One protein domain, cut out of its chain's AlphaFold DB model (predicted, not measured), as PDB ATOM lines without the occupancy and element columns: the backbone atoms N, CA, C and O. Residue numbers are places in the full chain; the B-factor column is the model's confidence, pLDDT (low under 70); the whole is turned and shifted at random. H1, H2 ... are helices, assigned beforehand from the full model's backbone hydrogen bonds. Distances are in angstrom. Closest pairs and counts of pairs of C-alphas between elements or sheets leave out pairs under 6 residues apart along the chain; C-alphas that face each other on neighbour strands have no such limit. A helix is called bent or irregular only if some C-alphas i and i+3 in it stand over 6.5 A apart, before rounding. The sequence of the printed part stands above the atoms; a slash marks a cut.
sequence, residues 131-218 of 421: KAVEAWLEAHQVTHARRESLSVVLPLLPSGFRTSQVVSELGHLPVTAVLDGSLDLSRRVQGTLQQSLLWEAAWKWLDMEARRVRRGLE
ATOM      1  N   LYS A 131     100.434 147.660  46.985       88.94
ATOM      2  CA  LYS A 131     101.107 146.370  46.798       88.94
ATOM      3  C   LYS A 131     102.005 146.000  47.983       88.94
ATOM      4  O   LYS A 131     102.079 144.833  48.347       88.94
ATOM      5  N   ALA A 132     102.704 146.974  48.565       89.88
ATOM      6  CA  ALA A 132     103.603 146.720  49.685       89.88
ATOM      7  C   ALA A 132     102.842 146.556  51.011       89.88
ATOM      8  O   ALA A 132     103.228 145.722  51.828       89.88
ATOM      9  N   VAL A 133     101.749 147.305  51.207       90.88
ATOM     10  CA  VAL A 133     100.819 147.090  52.327       90.88
ATOM     11  C   VAL A 133     100.227 145.688  52.226       90.88
ATOM     12  O   VAL A 133     100.214 144.972  53.220       90.88
ATOM     13  N   GLU A 134      99.842 145.252  51.026       90.75
ATOM     14  CA  GLU A 134      99.295 143.914  50.837       90.75
ATOM     15  C   GLU A 134     100.281 142.806  51.198       90.75
ATOM     16  O   GLU A 134      99.963 141.935  52.005       90.75
ATOM     17  N   ALA A 135     101.501 142.880  50.666       91.81
ATOM     18  CA  ALA A 135     102.547 141.919  50.992       91.81
ATOM     19  C   ALA A 135     102.824 141.874  52.506       91.81
ATOM     20  O   ALA A 135     103.107 140.811  53.059       91.81
ATOM     21  N   TRP A 136     102.713 143.015  53.197       93.88
ATOM     22  CA  TRP A 136     102.850 143.068  54.649       93.88
ATOM     23  C   TRP A 136     101.688 142.364  55.361       93.88
ATOM     24  O   TRP A 136     101.939 141.586  56.282       93.88
ATOM     25  N   LEU A 137     100.438 142.586  54.934       93.12
ATOM     26  CA  LEU A 137      99.262 141.928  55.515       93.12
ATOM     27  C   LEU A 137      99.328 140.404  55.351       93.12
ATOM     28  O   LEU A 137      99.038 139.678  56.303       93.12
ATOM     29  N   GLU A 138      99.741 139.924  54.175       92.75
ATOM     30  CA  GLU A 138      99.945 138.498  53.895       92.75
ATOM     31  C   GLU A 138     101.052 137.905  54.774       92.75
ATOM     32  O   GLU A 138     100.824 136.910  55.465       92.75
ATOM     33  N   ALA A 139     102.223 138.551  54.822       93.00
ATOM     34  CA  ALA A 139     103.362 138.089  55.616       93.00
ATOM     35  C   ALA A 139     103.045 137.990  57.119       93.00
ATOM     36  O   ALA A 139     103.571 137.116  57.809       93.00
ATOM     37  N   HIS A 140     102.164 138.858  57.623       92.12
ATOM     38  CA  HIS A 140     101.739 138.880  59.024       92.12
ATOM     39  C   HIS A 140     100.413 138.147  59.275       92.12
ATOM     40  O   HIS A 140      99.941 138.134  60.412       92.12
ATOM     41  N   GLN A 141      99.827 137.520  58.247       92.62
ATOM     42  CA  GLN A 141      98.569 136.765  58.312       92.62
ATOM     43  C   GLN A 141      97.385 137.582  58.862       92.62
ATOM     44  O   GLN A 141      96.537 137.071  59.592       92.62
ATOM     45  N   VAL A 142      97.322 138.866  58.503       90.94
ATOM     46  CA  VAL A 142      96.281 139.823  58.926       90.94
ATOM     47  C   VAL A 142      95.491 140.384  57.741       90.94
ATOM     48  O   VAL A 142      95.006 141.513  57.774       90.94
ATOM     49  N   THR A 143      95.327 139.602  56.674       89.38
ATOM     50  CA  THR A 143      94.579 140.003  55.466       89.38
ATOM     51  C   THR A 143      93.108 140.330  55.748       89.38
ATOM     52  O   THR A 143      92.507 141.129  55.027       89.38
ATOM     53  N   HIS A 144      92.527 139.808  56.838       83.69
ATOM     54  CA  HIS A 144      91.179 140.176  57.289       83.69
ATOM     55  C   HIS A 144      91.042 141.659  57.645       83.69
ATOM     56  O   HIS A 144      89.935 142.185  57.562       83.69
ATOM     57  N   ALA A 145      92.144 142.357  57.949       86.44
ATOM     58  CA  ALA A 145      92.154 143.798  58.194       86.44
ATOM     59  C   ALA A 145      91.530 144.613  57.047       86.44
ATOM     60  O   ALA A 145      90.982 145.682  57.286       86.44
ATOM     61  N   ARG A 146      91.521 144.096  55.812       85.50
ATOM     62  CA  ARG A 146      90.843 144.722  54.661       85.50
ATOM     63  C   ARG A 146      89.339 144.926  54.863       85.50
ATOM     64  O   ARG A 146      88.740 145.773  54.210       85.50
ATOM     65  N   ARG A 147      88.717 144.115  55.719       80.00
ATOM     66  CA  ARG A 147      87.283 144.184  56.038       80.00
ATOM     67  C   ARG A 147      87.020 144.900  57.363       80.00
ATOM     68  O   ARG A 147      85.868 145.115  57.722       80.00
ATOM     69  N   GLU A 148      88.073 145.255  58.095       81.38
ATOM     70  CA  GLU A 148      87.958 145.923  59.384       81.38
ATOM     71  C   GLU A 148      87.764 147.418  59.164       81.38
ATOM     72  O   GLU A 148      88.513 148.071  58.439       81.38
ATOM     73  N   SER A 149      86.730 147.954  59.795       81.12
ATOM     74  CA  SER A 149      86.370 149.364  59.706       81.12
ATOM     75  C   SER A 149      87.427 150.231  60.399       81.12
ATOM     76  O   SER A 149      87.936 149.871  61.455       81.12
ATOM     77  N   LEU A 150      87.711 151.422  59.869       80.75
ATOM     78  CA  LEU A 150      88.637 152.391  60.457       80.75
ATOM     79  C   LEU A 150      88.238 152.771  61.895       80.75
ATOM     80  O   LEU A 150      89.087 153.156  62.693       80.75
ATOM     81  N   SER A 151      86.971 152.582  62.284       77.69
ATOM     82  CA  SER A 151      86.522 152.756  63.672       77.69
ATOM     83  C   SER A 151      87.327 151.933  64.698       77.69
ATOM     84  O   SER A 151      87.414 152.316  65.867       77.69
ATOM     85  N   VAL A 152      87.993 150.849  64.280       77.75
ATOM     86  CA  VAL A 152      88.856 150.041  65.156       77.75
ATOM     87  C   VAL A 152      90.072 150.799  65.695       77.75
ATOM     88  O   VAL A 152      90.629 150.383  66.715       77.75
ATOM     89  N   VAL A 153      90.482 151.904  65.057       78.81
ATOM     90  CA  VAL A 153      91.626 152.718  65.498       78.81
ATOM     91  C   VAL A 153      91.235 153.829  66.474       78.81
ATOM     92  O   VAL A 153      92.113 154.391  67.122       78.81
ATOM     93  N   LEU A 154      89.940 154.123  66.647       74.75
ATOM     94  CA  LEU A 154      89.458 155.193  67.539       74.75
ATOM     95  C   LEU A 154      89.989 155.093  68.976       74.75
ATOM     96  O   LEU A 154      90.338 156.128  69.549       74.75
ATOM     97  N   PRO A 155      90.117 153.889  69.575       72.00
ATOM     98  CA  PRO A 155      90.706 153.755  70.900       72.00
ATOM     99  C   PRO A 155      92.175 154.196  70.976       72.00
ATOM    100  O   PRO A 155      92.636 154.560  72.054       72.00
ATOM    101  N   LEU A 156      92.900 154.152  69.854       71.44
ATOM    102  CA  LEU A 156      94.322 154.489  69.752       71.44
ATOM    103  C   LEU A 156      94.568 155.968  69.443       71.44
ATOM    104  O   LEU A 156      95.708 156.421  69.532       71.44
ATOM    105  N   LEU A 157      93.518 156.698  69.071       69.31
ATOM    106  CA  LEU A 157      93.589 158.120  68.778       69.31
ATOM    107  C   LEU A 157      93.416 158.948  70.063       69.31
ATOM    108  O   LEU A 157      92.692 158.518  70.975       69.31
ATOM    109  N   PRO A 158      94.038 160.142  70.138       67.38
ATOM    110  CA  PRO A 158      93.810 161.091  71.226       67.38
ATOM    111  C   PRO A 158      92.318 161.410  71.402       67.38
ATOM    112  O   PRO A 158      91.561 161.415  70.431       67.38
ATOM    113  N   SER A 159      91.880 161.707  72.627       54.97
ATOM    114  CA  SER A 159      90.471 161.997  72.953       54.97
ATOM    115  C   SER A 159      89.877 163.121  72.094       54.97
ATOM    116  O   SER A 159      88.799 162.931  71.534       54.97
ATOM    117  N   GLY A 160      90.619 164.212  71.871       55.69
ATOM    118  CA  GLY A 160      90.210 165.331  71.001       55.69
ATOM    119  C   GLY A 160      90.062 164.980  69.511       55.69
ATOM    120  O   GLY A 160      89.550 165.774  68.731       55.69
ATOM    121  N   PHE A 161      90.479 163.779  69.097       58.94
ATOM    122  CA  PHE A 161      90.241 163.260  67.750       58.94
ATOM    123  C   PHE A 161      88.855 162.605  67.620       58.94
ATOM    124  O   PHE A 161      88.268 162.584  66.535       58.94
ATOM    125  N   ARG A 162      88.315 162.062  68.724       51.56
ATOM    126  CA  ARG A 162      87.085 161.245  68.749       51.56
ATOM    127  C   ARG A 162      85.808 162.052  68.506       51.56
ATOM    128  O   ARG A 162      84.800 161.471  68.123       51.56
ATOM    129  N   THR A 163      85.862 163.368  68.696       48.88
ATOM    130  CA  THR A 163      84.770 164.321  68.444       48.88
ATOM    131  C   THR A 163      84.758 164.860  67.010       48.88
ATOM    132  O   THR A 163      83.857 165.612  66.644       48.88
ATOM    133  N   SER A 164      85.735 164.487  66.174       54.91
ATOM    134  CA  SER A 164      85.842 165.016  64.814       54.91
ATOM    135  C   SER A 164      84.843 164.370  63.845       54.91
ATOM    136  O   SER A 164      84.608 163.159  63.853       54.91
ATOM    137  N   GLN A 165      84.317 165.192  62.933       57.28
ATOM    138  CA  GLN A 165      83.511 164.805  61.763       57.28
ATOM    139  C   GLN A 165      84.145 163.640  60.970       57.28
ATOM    140  O   GLN A 165      83.445 162.777  60.448       57.28
ATOM    141  N   VAL A 166      85.481 163.549  60.999       59.19
ATOM    142  CA  VAL A 166      86.314 162.496  60.398       59.19
ATOM    143  C   VAL A 166      85.932 161.091  60.876       59.19
ATOM    144  O   VAL A 166      85.920 160.158  60.079       59.19
ATOM    145  N   VAL A 167      85.583 160.913  62.155       60.88
ATOM    146  CA  VAL A 167      85.182 159.603  62.700       60.88
ATOM    147  C   VAL A 167      83.842 159.148  62.125       60.88
ATOM    148  O   VAL A 167      83.683 157.978  61.778       60.88
ATOM    149  N   SER A 168      82.897 160.078  61.980       62.75
ATOM    150  CA  SER A 168      81.574 159.793  61.417       62.75
ATOM    151  C   SER A 168      81.639 159.571  59.901       62.75
ATOM    152  O   SER A 168      80.971 158.684  59.376       62.75
ATOM    153  N   GLU A 169      82.483 160.329  59.195       68.81
ATOM    154  CA  GLU A 169      82.615 160.257  57.736       68.81
ATOM    155  C   GLU A 169      83.505 159.114  57.246       68.81
ATOM    156  O   GLU A 169      83.240 158.559  56.185       68.81
ATOM    157  N   LEU A 170      84.560 158.750  57.980       73.56
ATOM    158  CA  LEU A 170      85.536 157.745  57.535       73.56
ATOM    159  C   LEU A 170      85.436 156.429  58.296       73.56
ATOM    160  O   LEU A 170      86.018 155.439  57.864       73.56
ATOM    161  N   GLY A 171      84.713 156.393  59.417       71.56
ATOM    162  CA  GLY A 171      84.660 155.224  60.291       71.56
ATOM    163  C   GLY A 171      84.227 153.950  59.569       71.56
ATOM    164  O   GLY A 171      84.741 152.886  59.883       71.56
ATOM    165  N   HIS A 172      83.347 154.040  58.573       75.50
ATOM    166  CA  HIS A 172      82.869 152.890  57.797       75.50
ATOM    167  C   HIS A 172      83.865 152.380  56.740       75.50
ATOM    168  O   HIS A 172      83.675 151.287  56.212       75.50
ATOM    169  N   LEU A 173      84.908 153.149  56.413       82.25
ATOM    170  CA  LEU A 173      85.914 152.749  55.431       82.25
ATOM    171  C   LEU A 173      86.854 151.685  56.012       82.25
ATOM    172  O   LEU A 173      87.030 151.636  57.228       82.25
ATOM    173  N   PRO A 174      87.504 150.859  55.175       84.81
ATOM    174  CA  PRO A 174      88.529 149.928  55.632       84.81
ATOM    175  C   PRO A 174      89.692 150.628  56.345       84.81
ATOM    176  O   PRO A 174      90.169 151.669  55.892       84.81
ATOM    177  N   VAL A 175      90.229 150.020  57.406       86.44
ATOM    178  CA  VAL A 175      91.434 150.508  58.104       86.44
ATOM    179  C   VAL A 175      92.654 150.559  57.178       86.44
ATOM    180  O   VAL A 175      93.550 151.370  57.383       86.44
ATOM    181  N   THR A 176      92.685 149.747  56.118       89.12
ATOM    182  CA  THR A 176      93.756 149.771  55.112       89.12
ATOM    183  C   THR A 176      93.688 150.989  54.193       89.12
ATOM    184  O   THR A 176      94.719 151.373  53.648       89.12
ATOM    185  N   ALA A 177      92.529 151.645  54.067       85.69
ATOM    186  CA  ALA A 177      92.336 152.752  53.129       85.69
ATOM    187  C   ALA A 177      93.211 153.974  53.458       85.69
ATOM    188  O   ALA A 177      93.602 154.729  52.569       85.69
ATOM    189  N   VAL A 178      93.552 154.159  54.741       85.50
ATOM    190  CA  VAL A 178      94.481 155.214  55.172       85.50
ATOM    191  C   VAL A 178      95.945 154.847  54.923       85.50
ATOM    192  O   VAL A 178      96.791 155.727  55.010       85.50
ATOM    193  N   LEU A 179      96.246 153.577  54.618       86.06
ATOM    194  CA  LEU A 179      97.600 153.024  54.508       86.06
ATOM    195  C   LEU A 179      98.079 152.846  53.066       86.06
ATOM    196  O   LEU A 179      99.241 153.085  52.747       86.06
ATOM    197  N   ASP A 180      97.186 152.391  52.195       77.62
ATOM    198  CA  ASP A 180      97.495 152.091  50.799       77.62
ATOM    199  C   ASP A 180      97.369 153.312  49.871       77.62
ATOM    200  O   ASP A 180      97.729 153.235  48.699       77.62
ATOM    201  N   GLY A 181      96.888 154.450  50.379       70.19
ATOM    202  CA  GLY A 181      96.678 155.662  49.586       70.19
ATOM    203  C   GLY A 181      95.458 155.596  48.662       70.19
ATOM    204  O   GLY A 181      95.285 156.483  47.828       70.19
ATOM    205  N   SER A 182      94.597 154.579  48.806       73.06
ATOM    206  CA  SER A 182      93.295 154.518  48.124       73.06
ATOM    207  C   SER A 182      92.346 155.626  48.591       73.06
ATOM    208  O   SER A 182      91.475 156.064  47.835       73.06
ATOM    209  N   LEU A 183      92.540 156.122  49.817       74.50
ATOM    210  CA  LEU A 183      91.869 157.301  50.338       74.50
ATOM    211  C   LEU A 183      92.760 158.538  50.189       74.50
ATOM    212  O   LEU A 183      93.814 158.636  50.819       74.50
ATOM    213  N   ASP A 184      92.290 159.536  49.433       72.81
ATOM    214  CA  ASP A 184      92.902 160.867  49.442       72.81
ATOM    215  C   ASP A 184      92.574 161.583  50.764       72.81
ATOM    216  O   ASP A 184      91.627 162.371  50.877       72.81
ATOM    217  N   LEU A 185      93.367 161.269  51.791       69.06
ATOM    218  CA  LEU A 185      93.273 161.849  53.128       69.06
ATOM    219  C   LEU A 185      93.394 163.375  53.108       69.06
ATOM    220  O   LEU A 185      92.793 164.033  53.954       69.06
ATOM    221  N   SER A 186      94.095 163.949  52.123       66.12
ATOM    222  CA  SER A 186      94.271 165.400  52.011       66.12
ATOM    223  C   SER A 186      92.967 166.144  51.719       66.12
ATOM    224  O   SER A 186      92.788 167.273  52.171       66.12
ATOM    225  N   ARG A 187      92.024 165.488  51.032       66.75
ATOM    226  CA  ARG A 187      90.697 166.043  50.722       66.75
ATOM    227  C   ARG A 187      89.665 165.811  51.817       66.75
ATOM    228  O   ARG A 187      88.646 166.494  51.825       66.75
ATOM    229  N   ARG A 188      89.889 164.831  52.697       64.88
ATOM    230  CA  ARG A 188      88.902 164.394  53.699       64.88
ATOM    231  C   ARG A 188      89.269 164.739  55.135       64.88
ATOM    232  O   ARG A 188      88.401 164.759  55.997       64.88
ATOM    233  N   VAL A 189      90.543 165.005  55.400       63.16
ATOM    234  CA  VAL A 189      91.051 165.309  56.735       63.16
ATOM    235  C   VAL A 189      91.861 166.596  56.665       63.16
ATOM    236  O   VAL A 189      92.940 166.643  56.067       63.16
ATOM    237  N   GLN A 190      91.334 167.650  57.286       60.62
ATOM    238  CA  GLN A 190      92.019 168.935  57.373       60.62
ATOM    239  C   GLN A 190      93.226 168.821  58.310       60.62
ATOM    240  O   GLN A 190      93.079 168.449  59.471       60.62
ATOM    241  N   GLY A 191      94.406 169.178  57.803       62.62
ATOM    242  CA  GLY A 191      95.643 169.230  58.582       62.62
ATOM    243  C   GLY A 191      96.514 167.974  58.474       62.62
ATOM    244  O   GLY A 191      96.052 166.835  58.502       62.62
ATOM    245  N   THR A 192      97.825 168.193  58.361       66.19
ATOM    246  CA  THR A 192      98.837 167.134  58.197       66.19
ATOM    247  C   THR A 192      99.015 166.276  59.449       66.19
ATOM    248  O   THR A 192      99.413 165.115  59.356       66.19
ATOM    249  N   LEU A 193      98.711 166.820  60.630       63.69
ATOM    250  CA  LEU A 193      98.758 166.078  61.883       63.69
ATOM    251  C   LEU A 193      97.663 165.018  61.930       63.69
ATOM    252  O   LEU A 193      97.949 163.867  62.237       63.69
ATOM    253  N   GLN A 194      96.421 165.386  61.633       68.62
ATOM    254  CA  GLN A 194      95.289 164.478  61.746       68.62
ATOM    255  C   GLN A 194      95.458 163.278  60.806       68.62
ATOM    256  O   GLN A 194      95.167 162.143  61.180       68.62
ATOM    257  N   GLN A 195      96.025 163.521  59.621       73.38
ATOM    258  CA  GLN A 195      96.433 162.480  58.677       73.38
ATOM    259  C   GLN A 195      97.534 161.582  59.263       73.38
ATOM    260  O   GLN A 195      97.426 160.359  59.207       73.38
ATOM    261  N   SER A 196      98.556 162.177  59.886       77.00
ATOM    262  CA  SER A 196      99.654 161.437  60.525       77.00
ATOM    263  C   SER A 196      99.178 160.604  61.722       77.00
ATOM    264  O   SER A 196      99.621 159.475  61.895       77.00
ATOM    265  N   LEU A 197      98.244 161.117  62.528       78.56
ATOM    266  CA  LEU A 197      97.667 160.403  63.669       78.56
ATOM    267  C   LEU A 197      96.833 159.202  63.225       78.56
ATOM    268  O   LEU A 197      96.962 158.133  63.817       78.56
ATOM    269  N   LEU A 198      96.018 159.348  62.176       79.31
ATOM    270  CA  LEU A 198      95.280 158.225  61.589       79.31
ATOM    271  C   LEU A 198      96.222 157.166  61.021       79.31
ATOM    272  O   LEU A 198      96.025 155.980  61.278       79.31
ATOM    273  N   TRP A 199      97.257 157.598  60.299       85.12
ATOM    274  CA  TRP A 199      98.289 156.717  59.759       85.12
ATOM    275  C   TRP A 199      98.997 155.918  60.863       85.12
ATOM    276  O   TRP A 199      99.059 154.689  60.813       85.12
ATOM    277  N   GLU A 200      99.499 156.605  61.892       84.25
ATOM    278  CA  GLU A 200     100.187 155.978  63.025       84.25
ATOM    279  C   GLU A 200      99.257 155.058  63.822       84.25
ATOM    280  O   GLU A 200      99.656 153.961  64.212       84.25
ATOM    281  N   ALA A 201      97.999 155.456  64.033       83.44
ATOM    282  CA  ALA A 201      97.018 154.633  64.730       83.44
ATOM    283  C   ALA A 201      96.651 153.367  63.940       83.44
ATOM    284  O   ALA A 201      96.533 152.298  64.539       83.44
ATOM    285  N   ALA A 202      96.522 153.457  62.613       88.62
ATOM    286  CA  ALA A 202      96.267 152.308  61.750       88.62
ATOM    287  C   ALA A 202      97.435 151.314  61.762       88.62
ATOM    288  O   ALA A 202      97.215 150.122  61.985       88.62
ATOM    289  N   TRP A 203      98.679 151.790  61.643       90.19
ATOM    290  CA  TRP A 203      99.855 150.925  61.781       90.19
ATOM    291  C   TRP A 203      99.974 150.307  63.168       90.19
ATOM    292  O   TRP A 203     100.173 149.101  63.290       90.19
ATOM    293  N   LYS A 204      99.774 151.098  64.226       85.88
ATOM    294  CA  LYS A 204      99.783 150.589  65.600       85.88
ATOM    295  C   LYS A 204      98.726 149.503  65.802       85.88
ATOM    296  O   LYS A 204      99.001 148.496  66.456       85.88
ATOM    297  N   TRP A 205      97.531 149.684  65.241       87.31
ATOM    298  CA  TRP A 205      96.482 148.673  65.279       87.31
ATOM    299  C   TRP A 205      96.888 147.398  64.530       87.31
ATOM    300  O   TRP A 205      96.728 146.310  65.085       87.31
ATOM    301  N   LEU A 206      97.464 147.519  63.328       89.75
ATOM    302  CA  LEU A 206      97.964 146.381  62.551       89.75
ATOM    303  C   LEU A 206      99.067 145.619  63.288       89.75
ATOM    304  O   LEU A 206      98.993 144.398  63.393       89.75
ATOM    305  N   ASP A 207     100.031 146.316  63.886       86.69
ATOM    306  CA  ASP A 207     101.091 145.709  64.698       86.69
ATOM    307  C   ASP A 207     100.514 144.964  65.916       86.69
ATOM    308  O   ASP A 207     101.016 143.918  66.345       86.69
ATOM    309  N   MET A 208      99.449 145.495  66.523       84.69
ATOM    310  CA  MET A 208      98.730 144.828  67.613       84.69
ATOM    311  C   MET A 208      97.913 143.621  67.132       84.69
ATOM    312  O   MET A 208      97.808 142.636  67.862       84.69
ATOM    313  N   GLU A 209      97.298 143.678  65.950       87.25
ATOM    314  CA  GLU A 209      96.572 142.547  65.356       87.25
ATOM    315  C   GLU A 209      97.540 141.434  64.944       87.25
ATOM    316  O   GLU A 209      97.334 140.292  65.339       87.25
ATOM    317  N   ALA A 210      98.652 141.761  64.281       88.69
ATOM    318  CA  ALA A 210      99.687 140.806  63.888       88.69
ATOM    319  C   ALA A 210     100.271 140.070  65.102       88.69
ATOM    320  O   ALA A 210     100.420 138.847  65.096       88.69
ATOM    321  N   ARG A 211     100.532 140.790  66.202       86.88
ATOM    322  CA  ARG A 211     100.952 140.174  67.473       86.88
ATOM    323  C   ARG A 211      99.894 139.228  68.044       86.88
ATOM    324  O   ARG A 211     100.257 138.183  68.581       86.88
ATOM    325  N   ARG A 212      98.609 139.578  67.947       86.25
ATOM    326  CA  ARG A 212      97.506 138.725  68.421       86.25
ATOM    327  C   ARG A 212      97.329 137.484  67.561       86.25
ATOM    328  O   ARG A 212      97.123 136.415  68.128       86.25
ATOM    329  N   VAL A 213      97.448 137.611  66.243       90.25
ATOM    330  CA  VAL A 213      97.417 136.486  65.301       90.25
ATOM    331  C   VAL A 213      98.580 135.540  65.561       90.25
ATOM    332  O   VAL A 213      98.359 134.357  65.796       90.25
ATOM    333  N   ARG A 214      99.811 136.059  65.644       89.50
ATOM    334  CA  ARG A 214     100.993 135.241  65.948       89.50
ATOM    335  C   ARG A 214     100.823 134.451  67.248       89.50
ATOM    336  O   ARG A 214     100.986 133.238  67.244       89.50
ATOM    337  N   ARG A 215     100.405 135.118  68.330       88.50
ATOM    338  CA  ARG A 215     100.118 134.448  69.610       88.50
ATOM    339  C   ARG A 215      98.960 133.453  69.520       88.50
ATOM    340  O   ARG A 215      98.978 132.441  70.203       88.50
ATOM    341  N   GLY A 216      97.944 133.737  68.705       90.50
ATOM    342  CA  GLY A 216      96.828 132.822  68.462       90.50
ATOM    343  C   GLY A 216      97.273 131.541  67.759       90.50
ATOM    344  O   GLY A 216      96.847 130.458  68.142       90.50
ATOM    345  N   LEU A 217      98.172 131.658  66.782       91.25
ATOM    346  CA  LEU A 217      98.780 130.524  66.083       91.25
ATOM    347  C   LEU A 217      99.685 129.704  67.005       91.25
ATOM    348  O   LEU A 217      99.589 128.481  67.010       91.25
ATOM    349  N   GLU A 218     100.527 130.364  67.802       91.38
ATOM    350  CA  GLU A 218     101.345 129.712  68.835       91.38
ATOM    351  C   GLU A 218     100.449 128.932  69.810       91.38
ATOM    352  O   GLU A 218     100.659 127.741  70.033       91.38
TER     353      GLU A 218
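AT A GLANCE: This is residues 131 to 218 of the 421 residues of the protein "Swim zinc finger domain protein" of Stigmatella aurantiaca (strain DW4/3-1) (UniProt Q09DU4). One long helix, H7, makes the longest axis, with short helices H3 and H5 packed on its first half. H2 packs on H5, and H1, joined to H2 by a tight link, makes a corner with it; H4 is on the side of H3 away from H7, while H6 makes a corner with the beginning of H7. The printed part has 88 residues with seven named helices, H1 to H7 in chain order, and no named strand: all helix. It is compact, with a radius of gyration of the C-alphas of 13.0 A, and spans 40 by 27 by 20 A.

HOW THE PARTS SIT: H1, residues 131 to 139, and H2, residues 143 to 147, only just touch, with 3 pairs of C-alphas within 8 A, and only at the corner; the closest C-alphas are those of Leu 137 and Thr 143, 5.1 A apart. H2 touches H5, residues 175 to 178, closest at the C-alphas of Arg 146 and Thr 176, 5.8 A. H3, residues 150 to 156, is irregular, with C-alphas 152 and 155 7.1 A apart. It touches H4, residues 165 to 170, at a steep tilt of 48 degrees, opposite ways, with the C-alphas of Leu 150 and Leu 170 closest at 6.8 A. H3 also touches H5, with the C-alphas of Leu 150 and Val 175 closest at 4.1 A. H7, residues 192 to 218, touches H3 with residues 198 to 205 alone, about perpendicular at 89 degrees; the closest C-alphas are those of Leu 156 and Ala 201, 5.7 A. H7 touches H5 with residues 198 to 202 alone, closest at the C-alphas of Val 178 and Trp 199, 6.1 A. H6, residues 185 to 188, and H7 only just touch, with 3 pairs of C-alphas within 8 A, and only at the corner; Leu 185 and Gln 195 have the closest C-alphas, 6.4 A. H4 and H7 are apart. In H1, H4 and H7 every O i to N i+4 pair is within hydrogen-bond range; H2 has 0 of 1 but 2 of 2 O i to N i+3 pairs, H3 0 of 3 but 3 of 4, and H5 and H6 are too short for an i+4 pair.

IN THESE COORDINATES: H1 begins at C-alpha 131 (101.107, 146.370, 46.798) and is 12.3 A long. H3 is 11.1 A long. H7 runs 39.0 A from C-alpha 192 (98.837, 167.134, 58.197) to C-alpha 218 (101.345, 129.712, 68.835).

THE WHOLE: The C-alphas farthest apart, of Arg 187 and Glu 218, are 42.0 A apart. The printed part has no cut and no long link. Its mean pLDDT is 78.4; residues 157 to 169 and 185 to 194 are under 70.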